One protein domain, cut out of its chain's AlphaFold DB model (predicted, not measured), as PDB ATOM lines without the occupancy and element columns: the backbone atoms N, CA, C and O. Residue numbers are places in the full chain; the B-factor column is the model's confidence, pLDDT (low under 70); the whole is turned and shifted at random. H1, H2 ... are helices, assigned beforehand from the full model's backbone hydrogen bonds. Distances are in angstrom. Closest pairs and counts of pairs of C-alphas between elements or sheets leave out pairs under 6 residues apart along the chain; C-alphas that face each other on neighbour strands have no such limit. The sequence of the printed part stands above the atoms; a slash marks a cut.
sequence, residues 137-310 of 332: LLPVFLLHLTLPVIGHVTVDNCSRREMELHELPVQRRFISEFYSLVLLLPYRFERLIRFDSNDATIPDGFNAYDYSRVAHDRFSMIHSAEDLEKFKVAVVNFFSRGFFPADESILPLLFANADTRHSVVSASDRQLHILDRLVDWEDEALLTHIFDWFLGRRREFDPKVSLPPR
ATOM      1  N   LEU A 137     -19.751  10.012 -44.116       84.31
ATOM      2  CA  LEU A 137     -20.040   9.820 -45.531       84.31
ATOM      3  C   LEU A 137     -20.101   8.337 -45.934       84.31
ATOM      4  O   LEU A 137     -20.645   8.045 -46.995       84.31
ATOM      5  N   LEU A 138     -19.631   7.391 -45.109       84.00
ATOM      6  CA  LEU A 138     -19.592   5.957 -45.444       84.00
ATOM      7  C   LEU A 138     -20.893   5.405 -46.068       84.00
ATOM      8  O   LEU A 138     -20.785   4.719 -47.085       84.00
ATOM      9  N   PRO A 139     -22.106   5.705 -45.549       79.31
ATOM     10  CA  PRO A 139     -23.347   5.133 -46.082       79.31
ATOM     11  C   PRO A 139     -23.703   5.593 -47.497       79.31
ATOM     12  O   PRO A 139     -24.460   4.925 -48.198       79.31
ATOM     13  N   VAL A 140     -23.201   6.757 -47.903       74.88
ATOM     14  CA  VAL A 140     -23.629   7.455 -49.123       74.88
ATOM     15  C   VAL A 140     -22.511   7.605 -50.146       74.88
ATOM     16  O   VAL A 140     -22.768   8.004 -51.279       74.88
ATOM     17  N   PHE A 141     -21.269   7.306 -49.770       77.19
ATOM     18  CA  PHE A 141     -20.098   7.626 -50.574       77.19
ATOM     19  C   PHE A 141     -19.591   6.459 -51.420       77.19
ATOM     20  O   PHE A 141     -20.021   5.313 -51.323       77.19
ATOM     21  N   LEU A 142     -18.632   6.771 -52.291       75.31
ATOM     22  CA  LEU A 142     -18.031   5.809 -53.205       75.31
ATOM     23  C   LEU A 142     -17.300   4.705 -52.427       75.31
ATOM     24  O   LEU A 142     -16.219   4.933 -51.893       75.31
ATOM     25  N   LEU A 143     -17.864   3.495 -52.416       80.50
ATOM     26  CA  LEU A 143     -17.432   2.389 -51.547       80.50
ATOM     27  C   LEU A 143     -15.938   2.041 -51.641       80.50
ATOM     28  O   LEU A 143     -15.315   1.724 -50.633       80.50
ATOM     29  N   HIS A 144     -15.308   2.176 -52.806       80.50
ATOM     30  CA  HIS A 144     -13.863   1.954 -52.928       80.50
ATOM     31  C   HIS A 144     -13.029   2.964 -52.115       80.50
ATOM     32  O   HIS A 144     -11.976   2.602 -51.598       80.50
ATOM     33  N   LEU A 145     -13.508   4.204 -51.943       82.88
ATOM     34  CA  LEU A 145     -12.871   5.224 -51.099       82.88
ATOM     35  C   LEU A 145     -13.067   4.962 -49.609       82.88
ATOM     36  O   LEU A 145     -12.316   5.487 -48.796       82.88
ATOM     37  N   THR A 146     -14.065   4.158 -49.254       85.94
ATOM     38  CA  THR A 146     -14.394   3.866 -47.859       85.94
ATOM     39  C   THR A 146     -13.483   2.809 -47.235       85.94
ATOM     40  O   THR A 146     -13.325   2.802 -46.018       85.94
ATOM     41  N   LEU A 147     -12.825   1.962 -48.042       88.19
ATOM     42  CA  LEU A 147     -11.990   0.849 -47.558       88.19
ATOM     43  C   LEU A 147     -10.869   1.267 -46.583       88.19
ATOM     44  O   LEU A 147     -10.697   0.600 -45.565       88.19
ATOM     45  N   PRO A 148     -10.134   2.372 -46.805       89.12
ATOM     46  CA  PRO A 148      -9.161   2.849 -45.822       89.12
ATOM     47  C   PRO A 148      -9.792   3.347 -44.518       89.12
ATOM     48  O   PRO A 148      -9.152   3.304 -43.474       89.12
ATOM     49  N   VAL A 149     -11.043   3.810 -44.558       89.12
ATOM     50  CA  VAL A 149     -11.718   4.456 -43.424       89.12
ATOM     51  C   VAL A 149     -12.439   3.444 -42.540       89.12
ATOM     52  O   VAL A 149     -12.478   3.624 -41.325       89.12
ATOM     53  N   ILE A 150     -12.966   2.353 -43.107       88.81
ATOM     54  CA  ILE A 150     -13.741   1.356 -42.347       88.81
ATOM     55  C   ILE A 150     -12.972   0.752 -41.167       88.81
ATOM     56  O   ILE A 150     -13.568   0.483 -40.129       88.81
ATOM     57  N   GLY A 151     -11.650   0.593 -41.289       85.31
ATOM     58  CA  GLY A 151     -10.808   0.080 -40.205       85.31
ATOM     59  C   GLY A 151     -10.677   1.046 -39.025       85.31
ATOM     60  O   GLY A 151     -10.375   0.618 -37.915       85.31
ATOM     61  N   HIS A 152     -10.932   2.336 -39.252       86.56
ATOM     62  CA  HIS A 152     -10.866   3.390 -38.245       86.56
ATOM     63  C   HIS A 152     -12.207   3.706 -37.603       86.56
ATOM     64  O   HIS A 152     -12.233   4.423 -36.605       86.56
ATOM     65  N   VAL A 153     -13.316   3.192 -38.132       84.69
ATOM     66  CA  VAL A 153     -14.591   3.233 -37.412       84.69
ATOM     67  C   VAL A 153     -14.337   2.531 -36.076       84.69
ATOM     68  O   VAL A 153     -13.711   1.481 -36.047       84.69
ATOM     69  N   THR A 154     -14.840   3.017 -34.952       82.12
ATOM     70  CA  THR A 154     -14.814   2.384 -33.617       82.12
ATOM     71  C   THR A 154     -16.159   2.642 -32.938       82.12
ATOM     72  O   THR A 154     -16.944   3.453 -33.419       82.12
ATOM     73  N   VAL A 155     -16.456   1.950 -31.835       77.94
ATOM     74  CA  VAL A 155     -17.688   2.219 -31.067       77.94
ATOM     75  C   VAL A 155     -17.705   3.662 -30.543       77.94
ATOM     76  O   VAL A 155     -18.766   4.274 -30.482       77.94
ATOM     77  N   ASP A 156     -16.530   4.215 -30.235       77.44
ATOM     78  CA  ASP A 156     -16.382   5.556 -29.662       77.44
ATOM     79  C   ASP A 156     -16.590   6.686 -30.678       77.44
ATOM     80  O   ASP A 156     -16.948   7.795 -30.293       77.44
ATOM     81  N   ASN A 157     -16.340   6.432 -31.968       79.31
ATOM     82  CA  ASN A 157     -16.426   7.461 -33.011       79.31
ATOM     83  C   ASN A 157     -17.613   7.292 -33.966       79.31
ATOM     84  O   ASN A 157     -17.866   8.187 -34.773       79.31
ATOM     85  N   CYS A 158     -18.309   6.155 -33.902       80.12
ATOM     86  CA  CYS A 158     -19.471   5.880 -34.728       80.12
ATOM     87  C   CYS A 158     -20.339   4.787 -34.104       80.12
ATOM     88  O   CYS A 158     -20.028   3.591 -34.133       80.12
ATOM     89  N   SER A 159     -21.477   5.207 -33.569       76.69
ATOM     90  CA  SER A 159     -22.507   4.306 -33.081       76.69
ATOM     91  C   SER A 159     -23.386   3.776 -34.221       76.69
ATOM     92  O   SER A 159     -23.548   4.390 -35.277       76.69
ATOM     93  N   ARG A 160     -24.054   2.641 -33.976       71.88
ATOM     94  CA  ARG A 160     -25.044   2.060 -34.905       71.88
ATOM     95  C   ARG A 160     -26.155   3.035 -35.296       71.88
ATOM     96  O   ARG A 160     -26.669   2.944 -36.407       71.88
ATOM     97  N   ARG A 161     -26.533   3.933 -34.383       68.38
ATOM     98  CA  ARG A 161     -27.585   4.926 -34.619       68.38
ATOM     99  C   ARG A 161     -27.106   6.034 -35.547       68.38
ATOM    100  O   ARG A 161     -27.839   6.368 -36.456       68.38
ATOM    101  N   GLU A 162     -25.881   6.524 -35.369       70.94
ATOM    102  CA  GLU A 162     -25.324   7.620 -36.177       70.94
ATOM    103  C   GLU A 162     -25.079   7.245 -37.640       70.94
ATOM    104  O   GLU A 162     -25.069   8.121 -38.496       70.94
ATOM    105  N   MET A 163     -24.869   5.960 -37.943       75.94
ATOM    106  CA  MET A 163     -24.638   5.524 -39.322       75.94
ATOM    107  C   MET A 163     -25.932   5.257 -40.108       75.94
ATOM    108  O   MET A 163     -25.865   5.059 -41.317       75.94
ATOM    109  N   GLU A 164     -27.088   5.214 -39.432       75.31
ATOM    110  CA  GLU A 164     -28.445   5.176 -40.018       75.31
ATOM    111  C   GLU A 164     -28.688   4.122 -41.125       75.31
ATOM    112  O   GLU A 164     -29.692   4.152 -41.827       75.31
ATOM    113  N   LEU A 165     -27.833   3.095 -41.243       79.06
ATOM    114  CA  LEU A 165     -27.927   2.074 -42.301       79.06
ATOM    115  C   LEU A 165     -29.229   1.262 -42.264       79.06
ATOM    116  O   LEU A 165     -29.611   0.645 -43.255       79.06
ATOM    117  N   HIS A 166     -29.915   1.247 -41.123       77.38
ATOM    118  CA  HIS A 166     -31.222   0.616 -40.982       77.38
ATOM    119  C   HIS A 166     -32.330   1.363 -41.742       77.38
ATOM    120  O   HIS A 166     -33.258   0.715 -42.217       77.38
ATOM    121  N   GLU A 167     -32.208   2.683 -41.909       80.50
ATOM    122  CA  GLU A 167     -33.141   3.518 -42.681       80.50
ATOM    123  C   GLU A 167     -32.792   3.553 -44.180       80.50
ATOM    124  O   GLU A 167     -33.588   4.001 -45.005       80.50
ATOM    125  N   LEU A 168     -31.614   3.034 -44.546       81.88
ATOM    126  CA  LEU A 168     -31.046   3.059 -45.893       81.88
ATOM    127  C   LEU A 168     -30.839   1.634 -46.449       81.88
ATOM    128  O   LEU A 168     -29.703   1.220 -46.700       81.88
ATOM    129  N   PRO A 169     -31.913   0.842 -46.661       82.56
ATOM    130  CA  PRO A 169     -31.800  -0.575 -47.020       82.56
ATOM    131  C   PRO A 169     -31.115  -0.800 -48.375       82.56
ATOM    132  O   PRO A 169     -30.395  -1.779 -48.554       82.56
ATOM    133  N   VAL A 170     -31.300   0.117 -49.328       82.06
ATOM    134  CA  VAL A 170     -30.670   0.037 -50.654       82.06
ATOM    135  C   VAL A 170     -29.156   0.223 -50.533       82.06
ATOM    136  O   VAL A 170     -28.385  -0.585 -51.045       82.06
ATOM    137  N   GLN A 171     -28.723   1.255 -49.811       82.25
ATOM    138  CA  GLN A 171     -27.315   1.560 -49.569       82.25
ATOM    139  C   GLN A 171     -26.651   0.439 -48.776       82.25
ATOM    140  O   GLN A 171     -25.573  -0.020 -49.148       82.25
ATOM    141  N   ARG A 172     -27.325  -0.059 -47.735       85.12
ATOM    142  CA  ARG A 172     -26.862  -1.186 -46.927       85.12
ATOM    143  C   ARG A 172     -26.579  -2.419 -47.786       85.12
ATOM    144  O   ARG A 172     -25.487  -2.975 -47.694       85.12
ATOM    145  N   ARG A 173     -27.495  -2.786 -48.690       84.50
ATOM    146  CA  ARG A 173     -27.280  -3.887 -49.645       84.50
ATOM    147  C   ARG A 173     -26.080  -3.631 -50.553       84.50
ATOM    148  O   ARG A 173     -25.228  -4.502 -50.675       84.50
ATOM    149  N   PHE A 174     -25.951  -2.435 -51.128       84.31
ATOM    150  CA  PHE A 174     -24.800  -2.099 -51.976       84.31
ATOM    151  C   PHE A 174     -23.459  -2.175 -51.238       84.31
ATOM    152  O   PHE A 174     -22.474  -2.652 -51.813       84.31
ATOM    153  N   ILE A 175     -23.417  -1.710 -49.986       88.38
ATOM    154  CA  ILE A 175     -22.243  -1.803 -49.113       88.38
ATOM    155  C   ILE A 175     -21.912  -3.270 -48.858       88.38
ATOM    156  O   ILE A 175     -20.774  -3.678 -49.091       88.38
ATOM    157  N   SER A 176     -22.910  -4.059 -48.445       89.69
ATOM    158  CA  SER A 176     -22.724  -5.480 -48.159       89.69
ATOM    159  C   SER A 176     -22.200  -6.228 -49.385       89.69
ATOM    160  O   SER A 176     -21.167  -6.885 -49.321       89.69
ATOM    161  N   GLU A 177     -22.814  -6.022 -50.551       88.94
ATOM    162  CA  GLU A 177     -22.371  -6.635 -51.800       88.94
ATOM    163  C   GLU A 177     -20.935  -6.274 -52.181       88.94
ATOM    164  O   GLU A 177     -20.186  -7.134 -52.642       88.94
ATOM    165  N   PHE A 178     -20.549  -5.001 -52.059       90.38
ATOM    166  CA  PHE A 178     -19.198  -4.568 -52.407       90.38
ATOM    167  C   PHE A 178     -18.159  -5.138 -51.444       90.38
ATOM    168  O   PHE A 178     -17.117  -5.615 -51.882       90.38
ATOM    169  N   TYR A 179     -18.433  -5.121 -50.142       93.50
ATOM    170  CA  TYR A 179     -17.515  -5.673 -49.153       93.50
ATOM    171  C   TYR A 179     -17.416  -7.197 -49.235       93.50
ATOM    172  O   TYR A 179     -16.312  -7.724 -49.117       93.50
ATOM    173  N   SER A 180     -18.501  -7.895 -49.566       93.06
ATOM    174  CA  SER A 180     -18.461  -9.317 -49.914       93.06
ATOM    175  C   SER A 180     -17.570  -9.593 -51.127       93.06
ATOM    176  O   SER A 180     -16.781 -10.533 -51.096       93.06
ATOM    177  N   LEU A 181     -17.601  -8.738 -52.161       92.25
ATOM    178  CA  LEU A 181     -16.662  -8.845 -53.290       92.25
ATOM    179  C   LEU A 181     -15.207  -8.638 -52.857       92.25
ATOM    180  O   LEU A 181     -14.320  -9.325 -53.349       92.25
ATOM    181  N   VAL A 182     -14.942  -7.709 -51.935       94.50
ATOM    182  CA  VAL A 182     -13.589  -7.501 -51.393       94.50
ATOM    183  C   VAL A 182     -13.118  -8.725 -50.606       94.50
ATOM    184  O   VAL A 182     -11.961  -9.112 -50.745       94.50
ATOM    185  N   LEU A 183     -13.997  -9.362 -49.826       95.25
ATOM    186  CA  LEU A 183     -13.683 -10.594 -49.095       95.25
ATOM    187  C   LEU A 183     -13.447 -11.784 -50.031       95.25
ATOM    188  O   LEU A 183     -12.538 -12.570 -49.780       95.25
ATOM    189  N   LEU A 184     -14.189 -11.880 -51.133       93.38
ATOM    190  CA  LEU A 184     -14.026 -12.943 -52.126       93.38
ATOM    191  C   LEU A 184     -12.794 -12.746 -53.028       93.38
ATOM    192  O   LEU A 184     -12.295 -13.704 -53.613       93.38
ATOM    193  N   LEU A 185     -12.278 -11.515 -53.148       93.50
ATOM    194  CA  LEU A 185     -11.167 -11.203 -54.050       93.50
ATOM    195  C   LEU A 185      -9.919 -12.038 -53.687       93.50
ATOM    196  O   LEU A 185      -9.454 -11.984 -52.537       93.50
ATOM    197  N   PRO A 186      -9.334 -12.791 -54.640       92.69
ATOM    198  CA  PRO A 186      -8.115 -13.544 -54.384       92.69
ATOM    199  C   PRO A 186      -6.926 -12.601 -54.191       92.69
ATOM    200  O   PRO A 186      -6.836 -11.547 -54.812       92.69
ATOM    201  N   TYR A 187      -5.944 -13.009 -53.385       93.00
ATOM    202  CA  TYR A 187      -4.722 -12.217 -53.167       93.00
ATOM    203  C   TYR A 187      -3.848 -12.065 -54.412       93.00
ATOM    204  O   TYR A 187      -3.045 -11.137 -54.494       93.00
ATOM    205  N   ARG A 188      -3.992 -12.981 -55.370       88.94
ATOM    206  CA  ARG A 188      -3.359 -12.913 -56.685       88.94
ATOM    207  C   ARG A 188      -4.432 -12.546 -57.700       88.94
ATOM    208  O   ARG A 188      -5.041 -13.431 -58.289       88.94
ATOM    209  N   PHE A 189      -4.682 -11.253 -57.851       88.00
ATOM    210  CA  PHE A 189      -5.640 -10.730 -58.819       88.00
ATOM    211  C   PHE A 189      -4.939  -9.828 -59.838       88.00
ATOM    212  O   PHE A 189      -3.954  -9.152 -59.531       88.00
ATOM    213  N   GLU A 190      -5.450  -9.828 -61.065       85.69
ATOM    214  CA  GLU A 190      -4.984  -8.968 -62.146       85.69
ATOM    215  C   GLU A 190      -5.670  -7.598 -62.088       85.69
ATOM    216  O   GLU A 190      -6.897  -7.492 -62.096       85.69
ATOM    217  N   ARG A 191      -4.890  -6.516 -62.059       85.44
ATOM    218  CA  ARG A 191      -5.462  -5.166 -62.073       85.44
ATOM    219  C   ARG A 191      -5.998  -4.810 -63.451       85.44
ATOM    220  O   ARG A 191      -5.281  -4.865 -64.444       85.44
ATOM    221  N   LEU A 192      -7.241  -4.341 -63.482       82.44
ATOM    222  CA  LEU A 192      -7.885  -3.908 -64.716       82.44
ATOM    223  C   LEU A 192      -7.574  -2.445 -65.016       82.44
ATOM    224  O   LEU A 192      -7.827  -1.557 -64.204       82.44
ATOM    225  N   ILE A 193      -7.066  -2.175 -66.214       77.81
ATOM    226  CA  ILE A 193      -6.859  -0.805 -66.714       77.81
ATOM    227  C   ILE A 193      -8.125  -0.290 -67.422       77.81
ATOM    228  O   ILE A 193      -8.411   0.921 -67.441       77.81
ATOM    229  N   ARG A 194      -8.885  -1.221 -68.010       71.06
ATOM    230  CA  ARG A 194     -10.124  -0.980 -68.747       71.06
ATOM    231  C   ARG A 194     -11.218  -1.920 -68.250       71.06
ATOM    232  O   ARG A 194     -10.932  -3.003 -67.751       71.06
ATOM    233  N   PHE A 195     -12.465  -1.482 -68.383       66.31
ATOM    234  CA  PHE A 195     -13.644  -2.260 -67.995       66.31
ATOM    235  C   PHE A 195     -13.954  -3.407 -68.968       66.31
ATOM    236  O   PHE A 195     -14.624  -4.357 -68.588       66.31
ATOM    237  N   ASP A 196     -13.460  -3.316 -70.202       61.41
ATOM    238  CA  ASP A 196     -13.732  -4.198 -71.338       61.41
ATOM    239  C   ASP A 196     -12.508  -5.032 -71.751       61.41
ATOM    240  O   ASP A 196     -12.388  -5.455 -72.901       61.41
ATOM    241  N   SER A 197     -11.566  -5.256 -70.832       63.94
ATOM    242  CA  SER A 197     -10.414  -6.117 -71.099       63.94
ATOM    243  C   SER A 197     -10.872  -7.567 -71.291       63.94
ATOM    244  O   SER A 197     -11.006  -8.304 -70.320       63.94
ATOM    245  N   ASN A 198     -11.072  -7.979 -72.546       63.81
ATOM    246  CA  ASN A 198     -11.420  -9.359 -72.914       63.81
ATOM    247  C   ASN A 198     -10.362 -10.390 -72.484       63.81
ATOM    248  O   ASN A 198     -10.686 -11.564 -72.345       63.81
ATOM    249  N   ASP A 199      -9.122  -9.951 -72.263       68.25
ATOM    250  CA  ASP A 199      -8.009 -10.820 -71.861       68.25
ATOM    251  C   ASP A 199      -7.928 -11.036 -70.340       68.25
ATOM    252  O   ASP A 199      -7.117 -11.832 -69.872       68.25
ATOM    253  N   ALA A 200      -8.746 -10.326 -69.556       74.00
ATOM    254  CA  ALA A 200      -8.700 -10.431 -68.108       74.00
ATOM    255  C   ALA A 200      -9.228 -11.787 -67.637       74.00
ATOM    256  O   ALA A 200     -10.367 -12.163 -67.922       74.00
ATOM    257  N   THR A 201      -8.426 -12.489 -66.839       83.81
ATOM    258  CA  THR A 201      -8.886 -13.726 -66.201       83.81
ATOM    259  C   THR A 201      -9.810 -13.372 -65.039       83.81
ATOM    260  O   THR A 201      -9.368 -12.826 -64.028       83.81
ATOM    261  N   ILE A 202     -11.103 -13.661 -65.190       84.19
ATOM    262  CA  ILE A 202     -12.113 -13.402 -64.160       84.19
ATOM    263  C   ILE A 202     -12.051 -14.537 -63.125       84.19
ATOM    264  O   ILE A 202     -12.195 -15.695 -63.516       84.19
ATOM    265  N   PRO A 203     -11.833 -14.244 -61.829       86.44
ATOM    266  CA  PRO A 203     -11.839 -15.268 -60.790       86.44
ATOM    267  C   PRO A 203     -13.218 -15.901 -60.586       86.44
ATOM    268  O   PRO A 203     -14.247 -15.259 -60.810       86.44
ATOM    269  N   ASP A 204     -13.234 -17.130 -60.072       81.81
ATOM    270  CA  ASP A 204     -14.469 -17.826 -59.713       81.81
ATOM    271  C   ASP A 204     -15.317 -17.003 -58.729       81.81
ATOM    272  O   ASP A 204     -14.800 -16.315 -57.844       81.81
ATOM    273  N   GLY A 205     -16.638 -17.046 -58.906       79.81
ATOM    274  CA  GLY A 205     -17.593 -16.248 -58.132       79.81
ATOM    275  C   GLY A 205     -17.713 -14.779 -58.572       79.81
ATOM    276  O   GLY A 205     -18.588 -14.064 -58.079       79.81
ATOM    277  N   PHE A 206     -16.904 -14.320 -59.535       82.81
ATOM    278  CA  PHE A 206     -17.030 -12.990 -60.134       82.81
ATOM    279  C   PHE A 206     -17.621 -13.045 -61.545       82.81
ATOM    280  O   PHE A 206     -17.364 -13.947 -62.335       82.81
ATOM    281  N   ASN A 207     -18.368 -11.999 -61.895       82.44
ATOM    282  CA  ASN A 207     -18.575 -11.603 -63.287       82.44
ATOM    283  C   ASN A 207     -17.626 -10.433 -63.630       82.44
ATOM    284  O   ASN A 207     -17.052  -9.804 -62.736       82.44
ATOM    285  N   ALA A 208     -17.479 -10.111 -64.920       80.62
ATOM    286  CA  ALA A 208     -16.571  -9.054 -65.389       80.62
ATOM    287  C   ALA A 208     -16.831  -7.695 -64.714       80.62
ATOM    288  O   ALA A 208     -15.906  -6.980 -64.322       80.62
ATOM    289  N   TYR A 209     -18.107  -7.358 -64.533       80.25
ATOM    290  CA  TYR A 209     -18.527  -6.105 -63.925       80.25
ATOM    291  C   TYR A 209     -18.142  -6.035 -62.439       80.25
ATOM    292  O   TYR A 209     -17.507  -5.073 -62.007       80.25
ATOM    293  N   ASP A 210     -18.453  -7.062 -61.656       84.19
ATOM    294  CA  ASP A 210     -18.136  -7.127 -60.233       84.19
ATOM    295  C   ASP A 210     -16.626  -7.148 -59.991       84.19
ATOM    296  O   ASP A 210     -16.140  -6.442 -59.105       84.19
ATOM    297  N   TYR A 211     -15.876  -7.865 -60.830       85.44
ATOM    298  CA  TYR A 211     -14.418  -7.861 -60.780       85.44
ATOM    299  C   TYR A 211     -13.850  -6.458 -61.035       85.44
ATOM    300  O   TYR A 211     -13.017  -5.962 -60.273       85.44
ATOM    301  N   SER A 212     -14.376  -5.747 -62.037       83.62
ATOM    302  CA  SER A 212     -13.961  -4.372 -62.335       83.62
ATOM    303  C   SER A 212     -14.212  -3.391 -61.185       83.62
ATOM    304  O   SER A 212     -13.429  -2.466 -60.982       83.62
ATOM    305  N   ARG A 213     -15.241  -3.604 -60.359       83.62
ATOM    306  CA  ARG A 213     -15.524  -2.719 -59.216       83.62
ATOM    307  C   ARG A 213     -14.429  -2.753 -58.151       83.62
ATOM    308  O   ARG A 213     -14.220  -1.741 -57.485       83.62
ATOM    309  N   VAL A 214     -13.758  -3.893 -57.982       88.12
ATOM    310  CA  VAL A 214     -12.756  -4.112 -56.924       88.12
ATOM    311  C   VAL A 214     -11.316  -4.108 -57.443       88.12
ATOM    312  O   VAL A 214     -10.420  -3.684 -56.716       88.12
ATOM    313  N   ALA A 215     -11.081  -4.516 -58.693       87.88
ATOM    314  CA  ALA A 215      -9.743  -4.697 -59.262       87.88
ATOM    315  C   ALA A 215      -9.302  -3.586 -60.232       87.88
ATOM    316  O   ALA A 215      -8.164  -3.596 -60.704       87.88
ATOM    317  N   HIS A 216     -10.170  -2.622 -60.561       86.44
ATOM    318  CA  HIS A 216      -9.833  -1.590 -61.543       86.44
ATOM    319  C   HIS A 216      -8.839  -0.561 -60.986       86.44
ATOM    320  O   HIS A 216      -9.124   0.133 -60.013       86.44
ATOM    321  N   ASP A 217      -7.705  -0.383 -61.663       82.62
ATOM    322  CA  ASP A 217      -6.543   0.403 -61.221       82.62
ATOM    323  C   ASP A 217      -6.885   1.870 -60.905       82.62
ATOM    324  O   ASP A 217      -6.442   2.454 -59.916       82.62
ATOM    325  N   ARG A 218      -7.779   2.468 -61.704       76.88
ATOM    326  CA  ARG A 218      -8.253   3.844 -61.468       76.88
ATOM    327  C   ARG A 218      -9.225   4.010 -60.300       76.88
ATOM    328  O   ARG A 218      -9.478   5.154 -59.948       76.88
ATOM    329  N   PHE A 219      -9.801   2.958 -59.730       78.94
ATOM    330  CA  PHE A 219     -10.841   3.097 -58.697       78.94
ATOM    331  C   PHE A 219     -10.475   2.370 -57.411       78.94
ATOM    332  O   PHE A 219     -10.752   2.868 -56.324       78.94
ATOM    333  N   SER A 220      -9.810   1.226 -57.526       84.06
ATOM    334  CA  SER A 220      -9.416   0.424 -56.385       84.06
ATOM    335  C   SER A 220      -8.400   1.151 -55.507       84.06
ATOM    336  O   SER A 220      -7.456   1.777 -55.994       84.06
ATOM    337  N   MET A 221      -8.602   1.035 -54.196       85.00
ATOM    338  CA  MET A 221      -7.614   1.397 -53.175       85.00
ATOM    339  C   MET A 221      -6.719   0.210 -52.796       85.00
ATOM    340  O   MET A 221      -5.857   0.330 -51.931       85.00
ATOM    341  N   ILE A 222      -6.929  -0.947 -53.427       89.88
ATOM    342  CA  ILE A 222      -6.232  -2.196 -53.135       89.88
ATOM    343  C   ILE A 222      -4.994  -2.256 -54.027       89.88
ATOM    344  O   ILE A 222      -5.071  -2.605 -55.207       89.88
ATOM    345  N   HIS A 223      -3.844  -1.860 -53.478       87.94
ATOM    346  CA  HIS A 223      -2.607  -1.756 -54.252       87.94
ATOM    347  C   HIS A 223      -1.662  -2.944 -54.079       87.94
ATOM    348  O   HIS A 223      -0.804  -3.170 -54.939       87.94
ATOM    349  N   SER A 224      -1.830  -3.702 -53.001       91.50
ATOM    350  CA  SER A 224      -0.994  -4.837 -52.632       91.50
ATOM    351  C   SER A 224      -1.819  -5.930 -51.953       91.50
ATOM    352  O   SER A 224      -2.966  -5.718 -51.550       91.50
ATOM    353  N   ALA A 225      -1.230  -7.118 -51.824       92.81
ATOM    354  CA  ALA A 225      -1.875  -8.227 -51.134       92.81
ATOM    355  C   ALA A 225      -1.962  -7.968 -49.615       92.81
ATOM    356  O   ALA A 225      -2.894  -8.426 -48.959       92.81
ATOM    357  N   GLU A 226      -1.015  -7.206 -49.063       94.00
ATOM    358  CA  GLU A 226      -1.019  -6.720 -47.684       94.00
ATOM    359  C   GLU A 226      -2.156  -5.722 -47.439       94.00
ATOM    360  O   GLU A 226      -2.832  -5.805 -46.414       94.00
ATOM    361  N   ASP A 227      -2.405  -4.802 -48.377       92.62
ATOM    362  CA  ASP A 227      -3.538  -3.871 -48.278       92.62
ATOM    363  C   ASP A 227      -4.864  -4.626 -48.331       92.62
ATOM    364  O   ASP A 227      -5.757  -4.356 -47.529       92.62
ATOM    365  N   LEU A 228      -4.974  -5.619 -49.224       95.44
ATOM    366  CA  LEU A 228      -6.159  -6.466 -49.303       95.44
ATOM    367  C   LEU A 228      -6.434  -7.168 -47.969       95.44
ATOM    368  O   LEU A 228      -7.558  -7.108 -47.487       95.44
ATOM    369  N   GLU A 229      -5.428  -7.784 -47.342       96.31
ATOM    370  CA  GLU A 229      -5.596  -8.428 -46.031       96.31
ATOM    371  C   GLU A 229      -6.093  -7.441 -44.974       96.31
ATOM    372  O   GLU A 229      -7.080  -7.722 -44.292       96.31
ATOM    373  N   LYS A 230      -5.463  -6.263 -44.876       95.69
ATOM    374  CA  LYS A 230      -5.880  -5.216 -43.932       95.69
ATOM    375  C   LYS A 230      -7.331  -4.803 -44.159       95.69
ATOM    376  O   LYS A 230      -8.084  -4.671 -43.195       95.69
ATOM    377  N   PHE A 231      -7.739  -4.623 -45.416       95.69
ATOM    378  CA  PHE A 231      -9.117  -4.268 -45.744       95.69
ATOM    379  C   PHE A 231     -10.096  -5.401 -45.455       95.69
ATOM    380  O   PHE A 231     -11.157  -5.123 -44.908       95.69
ATOM    381  N   LYS A 232      -9.754  -6.665 -45.734       97.06
ATOM    382  CA  LYS A 232     -10.605  -7.809 -45.376       97.06
ATOM    383  C   LYS A 232     -10.836  -7.879 -43.864       97.06
ATOM    384  O   LYS A 232     -11.981  -7.966 -43.434       97.06
ATOM    385  N   VAL A 233      -9.784  -7.734 -43.053       96.88
ATOM    386  CA  VAL A 233      -9.911  -7.672 -41.583       96.88
ATOM    387  C   VAL A 233     -10.788  -6.487 -41.151       96.88
ATOM    388  O   VAL A 233     -11.659  -6.636 -40.294       96.88
ATOM    389  N   ALA A 234     -10.606  -5.311 -41.754       95.44
ATOM    390  CA  ALA A 234     -11.430  -4.139 -41.461       95.44
ATOM    391  C   ALA A 234     -12.910  -4.350 -41.821       95.44
ATOM    392  O   ALA A 234     -13.784  -3.970 -41.043       95.44
ATOM    393  N   VAL A 235     -13.193  -4.993 -42.958       95.75
ATOM    394  CA  VAL A 235     -14.549  -5.359 -43.386       95.75
ATOM    395  C   VAL A 235     -15.188  -6.322 -42.384       95.75
ATOM    396  O   VAL A 235     -16.314  -6.088 -41.952       95.75
ATOM    397  N   VAL A 236     -14.473  -7.367 -41.961       95.94
ATOM    398  CA  VAL A 236     -14.964  -8.313 -40.946       95.94
ATOM    399  C   VAL A 236     -15.324  -7.577 -39.656       95.94
ATOM    400  O   VAL A 236     -16.437  -7.702 -39.152       95.94
ATOM    401  N   ASN A 237     -14.424  -6.719 -39.172       93.75
ATOM    402  CA  ASN A 237     -14.669  -5.896 -37.988       93.75
ATOM    403  C   ASN A 237     -15.843  -4.927 -38.160       93.75
ATOM    404  O   ASN A 237     -16.465  -4.545 -37.170       93.75
ATOM    405  N   PHE A 238     -16.135  -4.496 -39.387       92.50
ATOM    406  CA  PHE A 238     -17.275  -3.644 -39.694       92.50
ATOM    407  C   PHE A 238     -18.600  -4.415 -39.583       92.50
ATOM    408  O   PHE A 238     -19.525  -3.938 -38.924       92.50
ATOM    409  N   PHE A 239     -18.676  -5.634 -40.129       92.06
ATOM    410  CA  PHE A 239     -19.853  -6.504 -39.995       92.06
ATOM    411  C   PHE A 239     -20.092  -6.966 -38.551       92.06
ATOM    412  O   PHE A 239     -21.236  -6.996 -38.094       92.06
ATOM    413  N   SER A 240     -19.028  -7.212 -37.784       90.31
ATOM    414  CA  SER A 240     -19.116  -7.620 -36.373       90.31
ATOM    415  C   SER A 240     -19.696  -6.557 -35.429       90.31
ATOM    416  O   SER A 240     -19.935  -6.837 -34.258       90.31
ATOM    417  N   ARG A 241     -19.962  -5.333 -35.906       87.25
ATOM    418  CA  ARG A 241     -20.550  -4.242 -35.100       87.25
ATOM    419  C   ARG A 241     -22.070  -4.221 -35.090       87.25
ATOM    420  O   ARG A 241     -22.664  -3.377 -34.422       87.25
ATOM    421  N   GLY A 242     -22.707  -5.103 -35.856       85.06
ATOM    422  CA  GLY A 242     -24.164  -5.173 -35.923       85.06
ATOM    423  C   GLY A 242     -24.803  -3.992 -36.654       85.06
ATOM    424  O   GLY A 242     -25.959  -3.670 -36.393       85.06
ATOM    425  N   PHE A 243     -24.083  -3.328 -37.567       87.12
ATOM    426  CA  PHE A 243     -24.691  -2.353 -38.485       87.12
ATOM    427  C   PHE A 243     -25.678  -3.012 -39.460       87.12
ATOM    428  O   PHE A 243     -26.635  -2.376 -39.901       87.12
ATOM    429  N   PHE A 244     -25.466  -4.295 -39.741       89.75
ATOM    430  CA  PHE A 244     -26.249  -5.117 -40.653       89.75
ATOM    431  C   PHE A 244     -27.079  -6.137 -39.867       89.75
ATOM    432  O   PHE A 244     -26.697  -6.514 -38.752       89.75
ATOM    433  N   PRO A 245     -28.226  -6.568 -40.410       88.94
ATOM    434  CA  PRO A 245     -28.966  -7.692 -39.855       88.94
ATOM    435  C   PRO A 245     -28.200  -9.016 -40.072       88.94
ATOM    436  O   PRO A 245     -27.193  -9.061 -40.787       88.94
ATOM    437  N   ALA A 246     -28.614 -10.074 -39.370       89.19
ATOM    438  CA  ALA A 246     -27.875 -11.341 -39.311       89.19
ATOM    439  C   ALA A 246     -27.811 -12.055 -40.674       89.19
ATOM    440  O   ALA A 246     -26.738 -12.491 -41.086       89.19
ATOM    441  N   ASP A 247     -28.935 -12.080 -41.384       86.38
ATOM    442  CA  ASP A 247     -29.127 -12.580 -42.750       86.38
ATOM    443  C   ASP A 247     -28.208 -11.903 -43.779       86.38
ATOM    444  O   ASP A 247     -27.662 -12.559 -44.660       86.38
ATOM    445  N   GLU A 248     -27.963 -10.597 -43.648       88.12
ATOM    446  CA  GLU A 248     -27.054  -9.875 -44.553       88.12
ATOM    447  C   GLU A 248     -25.574  -9.992 -44.149       88.12
ATOM    448  O   GLU A 248     -24.690  -9.747 -44.972       88.12
ATOM    449  N   SER A 249     -25.290 -10.331 -42.887       92.50
ATOM    450  CA  SER A 249     -23.924 -10.395 -42.343       92.50
ATOM    451  C   SER A 249     -23.294 -11.781 -42.463       92.50
ATOM    452  O   SER A 249     -22.068 -11.888 -42.521       92.50
ATOM    453  N   ILE A 250     -24.113 -12.839 -42.479       93.75
ATOM    454  CA  ILE A 250     -23.640 -14.228 -42.458       93.75
ATOM    455  C   ILE A 250     -22.779 -14.563 -43.674       93.75
ATOM    456  O   ILE A 250     -21.698 -15.122 -43.521       93.75
ATOM    457  N   LEU A 251     -23.205 -14.154 -44.869       92.19
ATOM    458  CA  LEU A 251     -22.502 -14.426 -46.122       92.19
ATOM    459  C   LEU A 251     -21.109 -13.782 -46.203       92.19
ATOM    460  O   LEU A 251     -20.142 -14.514 -46.422       92.19
ATOM    461  N   PRO A 252     -20.954 -12.457 -45.997       94.25
ATOM    462  CA  PRO A 252     -19.629 -11.850 -45.940       94.25
ATOM    463  C   PRO A 252     -18.722 -12.547 -44.915       94.25
ATOM    464  O   PRO A 252     -17.571 -12.854 -45.210       94.25
ATOM    465  N   LEU A 253     -19.233 -12.853 -43.718       95.94
ATOM    466  CA  LEU A 253     -18.430 -13.510 -42.682       95.94
ATOM    467  C   LEU A 253     -18.078 -14.963 -43.022       95.94
ATOM    468  O   LEU A 253     -16.992 -15.413 -42.661       95.94
ATOM    469  N   LEU A 254     -18.927 -15.672 -43.766       94.50
ATOM    470  CA  LEU A 254     -18.611 -16.996 -44.298       94.50
ATOM    471  C   LEU A 254     -17.447 -16.922 -45.297       94.50
ATOM    472  O   LEU A 254     -16.521 -17.728 -45.215       94.50
ATOM    473  N   PHE A 255     -17.442 -15.924 -46.190       94.69
ATOM    474  CA  PHE A 255     -16.321 -15.693 -47.110       94.69
ATOM    475  C   PHE A 255     -15.024 -15.381 -46.363       94.69
ATOM    476  O   PHE A 255     -13.967 -15.890 -46.726       94.69
ATOM    477  N   ALA A 256     -15.101 -14.579 -45.299       96.81
ATOM    478  CA  ALA A 256     -13.948 -14.273 -44.462       96.81
ATOM    479  C   ALA A 256     -13.391 -15.507 -43.732       96.81
ATOM    480  O   ALA A 256     -12.175 -15.659 -43.631       96.81
ATOM    481  N   ASN A 257     -14.258 -16.401 -43.251       96.62
ATOM    482  CA  ASN A 257     -13.825 -17.617 -42.561       96.62
ATOM    483  C   ASN A 257     -13.218 -18.662 -43.513       96.62
ATOM    484  O   ASN A 257     -12.401 -19.481 -43.105       96.62
ATOM    485  N   ALA A 258     -13.580 -18.611 -44.796       94.69
ATOM    486  CA  ALA A 258     -12.977 -19.424 -45.849       94.69
ATOM    487  C   ALA A 258     -11.692 -18.803 -46.444       94.69
ATOM    488  O   ALA A 258     -11.149 -19.326 -47.421       94.69
ATOM    489  N   ASP A 259     -11.208 -17.683 -45.898       96.75
ATOM    490  CA  ASP A 259     -10.030 -16.997 -46.418       96.75
ATOM    491  C   ASP A 259      -8.738 -17.812 -46.191       96.75
ATOM    492  O   ASP A 259      -8.594 -18.598 -45.257       96.75
ATOM    493  N   THR A 260      -7.751 -17.608 -47.063       95.75
ATOM    494  CA  THR A 260      -6.447 -18.285 -46.984       95.75
ATOM    495  C   THR A 260      -5.516 -17.694 -45.922       95.75
ATOM    496  O   THR A 260      -4.575 -18.366 -45.492       95.75
ATOM    497  N   ARG A 261      -5.738 -16.446 -45.486       96.56
ATOM    498  CA  ARG A 261      -4.958 -15.788 -44.433       96.56
ATOM    499  C   ARG A 261      -5.640 -15.933 -43.078       96.56
ATOM    500  O   ARG A 261      -6.748 -15.454 -42.852       96.56
ATOM    501  N   HIS A 262      -4.903 -16.498 -42.124       96.62
ATOM    502  CA  HIS A 262      -5.375 -16.757 -40.761       96.62
ATOM    503  C   HIS A 262      -5.875 -15.504 -40.013       96.62
ATOM    504  O   HIS A 262      -6.761 -15.598 -39.166       96.62
ATOM    505  N   SER A 263      -5.338 -14.320 -40.304       97.31
ATOM    506  CA  SER A 263      -5.779 -13.059 -39.687       97.31
ATOM    507  C   SER A 263      -7.238 -12.716 -40.010       97.31
ATOM    508  O   SER A 263      -7.952 -12.219 -39.143       97.31
ATOM    509  N   VAL A 264      -7.695 -13.011 -41.229       97.69
ATOM    510  CA  VAL A 264      -9.072 -12.766 -41.681       97.69
ATOM    511  C   VAL A 264     -10.005 -13.807 -41.069       97.69
ATOM    512  O   VAL A 264     -11.015 -13.445 -40.465       97.69
ATOM    513  N   VAL A 265      -9.601 -15.079 -41.134       97.69
ATOM    514  CA  VAL A 265     -10.319 -16.217 -40.543       97.69
ATOM    515  C   VAL A 265     -10.565 -15.977 -39.054       97.69
ATOM    516  O   VAL A 265     -11.713 -15.900 -38.613       97.69
ATOM    517  N   SER A 266      -9.497 -15.732 -38.289       97.06
ATOM    518  CA  SER A 266      -9.580 -15.546 -36.835       97.06
ATOM    519  C   SER A 266     -10.386 -14.307 -36.417       97.06
ATOM    520  O   SER A 266     -11.032 -14.333 -35.371       97.06
ATOM    521  N   ALA A 267     -10.413 -13.243 -37.229       95.88
ATOM    522  CA  ALA A 267     -11.267 -12.079 -36.980       95.88
ATOM    523  C   ALA A 267     -12.766 -12.389 -37.163       95.88
ATOM    524  O   ALA A 267     -13.605 -11.770 -36.506       95.88
ATOM    525  N   SER A 268     -13.108 -13.325 -38.056       96.50
ATOM    526  CA  SER A 268     -14.497 -13.660 -38.398       96.50
ATOM    527  C   SER A 268     -15.104 -14.749 -37.512       96.50
ATOM    528  O   SER A 268     -16.301 -14.702 -37.232       96.50
ATOM    529  N   ASP A 269     -14.274 -15.671 -37.019       95.25
ATOM    530  CA  ASP A 269     -14.667 -16.922 -36.357       95.25
ATOM    531  C   ASP A 269     -15.715 -16.729 -35.249       95.25
ATOM    532  O   ASP A 269     -16.814 -17.288 -35.282       95.25
ATOM    533  N   ARG A 270     -15.431 -15.822 -34.302       94.62
ATOM    534  CA  ARG A 270     -16.345 -15.533 -33.188       94.62
ATOM    535  C   ARG A 270     -17.707 -15.038 -33.667       94.62
ATOM    536  O   ARG A 270     -18.730 -15.461 -33.133       94.62
ATOM    537  N   GLN A 271     -17.720 -14.091 -34.602       94.38
ATOM    538  CA  GLN A 271     -18.968 -13.484 -35.053       94.38
ATOM    539  C   GLN A 271     -19.768 -14.462 -35.913       94.38
ATOM    540  O   GLN A 271     -20.988 -14.525 -35.770       94.38
ATOM    541  N   LEU A 272     -19.094 -15.260 -36.742       94.94
ATOM    542  CA  LEU A 272     -19.737 -16.288 -37.548       94.94
ATOM    543  C   LEU A 272     -20.457 -17.313 -36.663       94.94
ATOM    544  O   LEU A 272     -21.632 -17.570 -36.887       94.94
ATOM    545  N   HIS A 273     -19.813 -17.810 -35.602       94.56
ATOM    546  CA  HIS A 273     -20.445 -18.733 -34.651       94.56
ATOM    547  C   HIS A 273     -21.671 -18.155 -33.931       94.56
ATOM    548  O   HIS A 273     -22.560 -18.904 -33.520       94.56
ATOM    549  N   ILE A 274     -21.718 -16.835 -33.737       93.75
ATOM    550  CA  ILE A 274     -22.897 -16.165 -33.182       93.75
ATOM    551  C   ILE A 274     -24.014 -16.139 -34.227       93.75
ATOM    552  O   ILE A 274     -25.144 -16.499 -33.905       93.75
ATOM    553  N   LEU A 275     -23.709 -15.724 -35.460       93.19
ATOM    554  CA  LEU A 275     -24.708 -15.609 -36.521       93.19
ATOM    555  C   LEU A 275     -25.250 -16.963 -36.979       93.19
ATOM    556  O   LEU A 275     -26.443 -17.056 -37.232       93.19
ATOM    557  N   ASP A 276     -24.422 -18.005 -37.009       91.56
ATOM    558  CA  ASP A 276     -24.816 -19.377 -37.359       91.56
ATOM    559  C   ASP A 276     -25.992 -19.896 -36.510       91.56
ATOM    560  O   ASP A 276     -26.816 -20.669 -36.980       91.56
ATOM    561  N   ARG A 277     -26.124 -19.412 -35.267       92.31
ATOM    562  CA  ARG A 277     -27.239 -19.756 -34.365       92.31
ATOM    563  C   ARG A 277     -28.479 -18.878 -34.533       92.31
ATOM    564  O   ARG A 277     -29.521 -19.193 -33.968       92.31
ATOM    565  N   LEU A 278     -28.334 -17.729 -35.186       91.38
ATOM    566  CA  LEU A 278     -29.395 -16.735 -35.370       91.38
ATOM    567  C   LEU A 278     -30.037 -16.823 -36.752       91.38
ATOM    568  O   LEU A 278     -31.147 -16.329 -36.936       91.38
ATOM    569  N   VAL A 279     -29.310 -17.382 -37.713       91.50
ATOM    570  CA  VAL A 279     -29.723 -17.505 -39.103       91.50
ATOM    571  C   VAL A 279     -30.522 -18.788 -39.294       91.50
ATOM    572  O   VAL A 279     -30.188 -19.832 -38.740       91.50
ATOM    573  N   ASP A 280     -31.574 -18.688 -40.098       90.62
ATOM    574  CA  ASP A 280     -32.342 -19.835 -40.555       90.62
ATOM    575  C   ASP A 280     -31.739 -20.370 -41.861       90.62
ATOM    576  O   ASP A 280     -31.787 -19.712 -42.900       90.62
ATOM    577  N   TRP A 281     -31.138 -21.556 -41.802       90.50
ATOM    578  CA  TRP A 281     -30.539 -22.216 -42.964       90.50
ATOM    579  C   TRP A 281     -31.570 -22.879 -43.885       90.50
ATOM    580  O   TRP A 281     -31.210 -23.308 -44.981       90.50
ATOM    581  N   GLU A 282     -32.831 -22.967 -43.459       91.81
ATOM    582  CA  GLU A 282     -33.939 -23.460 -44.278       91.81
ATOM    583  C   GLU A 282     -34.610 -22.332 -45.081       91.81
ATOM    584  O   GLU A 282     -35.450 -22.606 -45.939       91.81
ATOM    585  N   ASP A 283     -34.214 -21.071 -44.854       91.94
ATOM    586  CA  ASP A 283     -34.719 -19.929 -45.613       91.94
ATOM    587  C   ASP A 283     -34.310 -20.016 -47.093       91.94
ATOM    588  O   ASP A 283     -33.136 -19.906 -47.471       91.94
ATOM    589  N   GLU A 284     -35.318 -20.159 -47.954       92.81
ATOM    590  CA  GLU A 284     -35.169 -20.218 -49.406       92.81
ATOM    591  C   GLU A 284     -34.480 -18.963 -49.961       92.81
ATOM    592  O   GLU A 284     -33.679 -19.061 -50.895       92.81
ATOM    593  N   ALA A 285     -34.741 -17.784 -49.383       89.56
ATOM    594  CA  ALA A 285     -34.151 -16.536 -49.856       89.56
ATOM    595  C   ALA A 285     -32.637 -16.496 -49.599       89.56
ATOM    596  O   ALA A 285     -31.865 -16.148 -50.501       89.56
ATOM    597  N   LEU A 286     -32.200 -16.898 -48.402       88.88
ATOM    598  CA  LEU A 286     -30.783 -17.007 -48.064       88.88
ATOM    599  C   LEU A 286     -30.073 -18.054 -48.929       88.88
ATOM    600  O   LEU A 286     -29.008 -17.765 -49.481       88.88
ATOM    601  N   LEU A 287     -30.659 -19.244 -49.082       90.38
ATOM    602  CA  LEU A 287     -30.088 -20.311 -49.910       90.38
ATOM    603  C   LEU A 287     -29.946 -19.875 -51.369       90.38
ATOM    604  O   LEU A 287     -28.873 -20.033 -51.954       90.38
ATOM    605  N   THR A 288     -30.985 -19.258 -51.935       89.44
ATOM    606  CA  THR A 288     -30.943 -18.685 -53.290       89.44
ATOM    607  C   THR A 288     -29.807 -17.674 -53.409       89.44
ATOM    608  O   THR A 288     -29.023 -17.726 -54.355       89.44
ATOM    609  N   HIS A 289     -29.649 -16.804 -52.408       86.81
ATOM    610  CA  HIS A 289     -28.587 -15.811 -52.416       86.81
ATOM    611  C   HIS A 289     -27.184 -16.443 -52.363       86.81
ATOM    612  O   HIS A 289     -26.292 -16.006 -53.091       86.81
ATOM    613  N   ILE A 290     -26.978 -17.494 -51.562       87.38
ATOM    614  CA  ILE A 290     -25.717 -18.256 -51.531       87.38
ATOM    615  C   ILE A 290     -25.427 -18.877 -52.906       87.38
ATOM    616  O   ILE A 290     -24.306 -18.758 -53.412       87.38
ATOM    617  N   PHE A 291     -26.426 -19.499 -53.539       85.44
ATOM    618  CA  PHE A 291     -26.276 -20.091 -54.871       85.44
ATOM    619  C   PHE A 291     -25.949 -19.049 -55.946       85.44
ATOM    620  O   PHE A 291     -25.100 -19.312 -56.796       85.44
ATOM    621  N   ASP A 292     -26.542 -17.856 -55.883       84.94
ATOM    622  CA  ASP A 292     -26.236 -16.758 -56.806       84.94
ATOM    623  C   ASP A 292     -24.768 -16.317 -56.724       84.94
ATOM    624  O   ASP A 292     -24.142 -16.009 -57.743       84.94
ATOM    625  N   TRP A 293     -24.205 -16.281 -55.514       84.94
ATOM    626  CA  TRP A 293     -22.783 -16.003 -55.317       84.94
ATOM    627  C   TRP A 293     -21.904 -17.136 -55.852       84.94
ATOM    628  O   TRP A 293     -20.917 -16.864 -56.533       84.94
ATOM    629  N   PHE A 294     -22.277 -18.390 -55.596       81.19
ATOM    630  CA  PHE A 294     -21.525 -19.561 -56.047       81.19
ATOM    631  C   PHE A 294     -21.502 -19.706 -57.577       81.19
ATOM    632  O   PHE A 294     -20.450 -19.958 -58.159       81.19
ATOM    633  N   LEU A 295     -22.643 -19.515 -58.244       77.12
ATOM    634  CA  LEU A 295     -22.782 -19.682 -59.696       77.12
ATOM    635  C   LEU A 295     -22.272 -18.481 -60.509       77.12
ATOM    636  O   LEU A 295     -22.266 -18.532 -61.739       77.12
ATOM    637  N   GLY A 296     -21.851 -17.407 -59.836       69.31
ATOM    638  CA  GLY A 296     -21.514 -16.137 -60.464       69.31
ATOM    639  C   GLY A 296     -22.782 -15.381 -60.860       69.31
ATOM    640  O   GLY A 296     -23.470 -15.724 -61.822       69.31
ATOM    641  N   ARG A 297     -23.088 -14.312 -60.117       70.12
ATOM    642  CA  ARG A 297     -24.302 -13.500 -60.296       70.12
ATOM    643  C   ARG A 297     -24.476 -13.092 -61.760       70.12
ATOM    644  O   ARG A 297     -23.685 -12.299 -62.282       70.12
ATOM    645  N   ARG A 298     -25.539 -13.573 -62.413       52.44
ATOM    646  CA  ARG A 298     -25.969 -13.094 -63.734       52.44
ATOM    647  C   ARG A 298     -26.663 -11.749 -63.568       52.44
ATOM    648  O   ARG A 298     -27.884 -11.665 -63.528       52.44
ATOM    649  N   ARG A 299     -25.885 -10.677 -63.450       53.97
ATOM    650  CA  ARG A 299     -26.431  -9.340 -63.682       53.97
ATOM    651  C   ARG A 299     -26.606  -9.205 -65.185       53.97
ATOM    652  O   ARG A 299     -25.629  -9.367 -65.913       53.97
ATOM    653  N   GLU A 300     -27.834  -8.977 -65.643       39.66
ATOM    654  CA  GLU A 300     -28.080  -8.578 -67.027       39.66
ATOM    655  C   GLU A 300     -27.154  -7.399 -67.332       39.66
ATOM    656  O   GLU A 300     -27.217  -6.340 -66.707       39.66
ATOM    657  N   PHE A 301     -26.185  -7.648 -68.203       35.09
ATOM    658  CA  PHE A 301     -25.202  -6.671 -68.620       35.09
ATOM    659  C   PHE A 301     -25.955  -5.568 -69.369       35.09
ATOM    660  O   PHE A 301     -26.425  -5.816 -70.476       35.09
ATOM    661  N   ASP A 302     -26.101  -4.372 -68.785       33.66
ATOM    662  CA  ASP A 302     -26.452  -3.184 -69.568       33.66
ATOM    663  C   ASP A 302     -25.145  -2.592 -70.134       33.66
ATOM    664  O   ASP A 302     -24.392  -1.937 -69.401       33.66
ATOM    665  N   PRO A 303     -24.830  -2.814 -71.426       33.16
ATOM    666  CA  PRO A 303     -23.593  -2.350 -72.059       33.16
ATOM    667  C   PRO A 303     -23.450  -0.820 -72.097       33.16
ATOM    668  O   PRO A 303     -22.421  -0.314 -72.542       33.16
ATOM    669  N   LYS A 304     -24.459  -0.048 -71.667       32.72
ATOM    670  CA  LYS A 304     -24.422   1.420 -71.710       32.72
ATOM    671  C   LYS A 304     -23.675   2.077 -70.551       32.72
ATOM    672  O   LYS A 304     -23.475   3.292 -70.585       32.72
ATOM    673  N   VAL A 305     -23.229   1.323 -69.546       36.41
ATOM    674  CA  VAL A 305     -22.571   1.899 -68.365       36.41
ATOM    675  C   VAL A 305     -21.051   1.697 -68.451       36.41
ATOM    676  O   VAL A 305     -20.473   0.822 -67.824       36.41
ATOM    677  N   SER A 306     -20.378   2.537 -69.243       33.78
ATOM    678  CA  SER A 306     -18.901   2.605 -69.344       33.78
ATOM    679  C   SER A 306     -18.221   3.287 -68.142       33.78
ATOM    680  O   SER A 306     -17.012   3.528 -68.128       33.78
ATOM    681  N   LEU A 307     -19.008   3.608 -67.120       38.47
ATOM    682  CA  LEU A 307     -18.598   4.148 -65.832       38.47
ATOM    683  C   LEU A 307     -19.121   3.184 -64.756       38.47
ATOM    684  O   LEU A 307     -20.090   2.476 -65.024       38.47
ATOM    685  N   PRO A 308     -18.552   3.133 -63.536       38.22
ATOM    686  CA  PRO A 308     -19.258   2.487 -62.428       38.22
ATOM    687  C   PRO A 308     -20.693   3.037 -62.395       38.22
ATOM    688  O   PRO A 308     -20.870   4.210 -62.748       38.22
ATOM    689  N   PRO A 309     -21.703   2.217 -62.047       37.97
ATOM    690  CA  PRO A 309     -23.104   2.604 -62.119       37.97
ATOM    691  C   PRO A 309     -23.216   3.976 -61.488       37.97
ATOM    692  O   PRO A 309     -22.858   4.167 -60.322       37.97
ATOM    693  N   ARG A 310     -23.643   4.951 -62.296       46.88
ATOM    694  CA  ARG A 310     -24.108   6.215 -61.743       46.88
ATOM    695  C   ARG A 310     -25.083   5.809 -60.645       46.88
ATOM    696  O   ARG A 310     -25.950   4.967 -60.894       46.88
TER     697      ARG A 310
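AT A GLANCE: This is residues 137 to 310 of the 332 residues of an uncharacterized protein of Schistocephalus solidus (UniProt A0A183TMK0). What is the shape? Helices H2, H4, H5 and H6 make an up-and-down bundle, each running against the one before; H1 packs across H4, H3 across H2, and H7 lies beside H5 without clear contact. What is printed? The printed part has 174 residues with seven named helices, H1 to H7 in chain order, and no named strand: all helix, with under half the residues in named elements. How large? It is compact, with a radius of gyration of the C-alphas of 15.8 A and spans of 42 by 37 by 34 A.

HOW THE PARTS SIT: What comes first? H1, residues 143 to 150, touches the hub H4, residues 225 to 239, about perpendicular at 79 degrees, closest at C-alphas Ile 150 and Ala 234, 6.0 A. H2, residues 169 to 184, touches H3, residues 208 to 215, closest at C-alphas Val 182 and Val 214, 6.5 A, with its residues 178 to 182 alone. What follows? H5, residues 246 to 257, and H6, residues 262 to 275, form a hairpin, closest at C-alphas Asn 257 and Val 265, 4.3 A. Are backbones in range? Every O i to N i+4 pair is within hydrogen-bond range in H2, H4 and H7, residues 284 to 294; H3 has 3 of 4, H5 6 of 8, H6 8 of 10, and H1 1 of 4, beside 2 of 5 O i to N i+3 pairs.

IN THESE COORDINATES: Where does H1 begin? C-alpha 143 is at (-17.432, 2.389, -51.547). Where does H7 end? C-alpha 294 is at (-21.525, -19.561, -56.047). Which are longest? H2 spans 22.2 A and H4 21.2 A.

THE WHOLE: Which links are long? H1 to H2 and H2 to H3 are long; the printed part has no cut. Where is confidence low? Residues 161, 195 to 199, 296 and 298 to 310 are under 70.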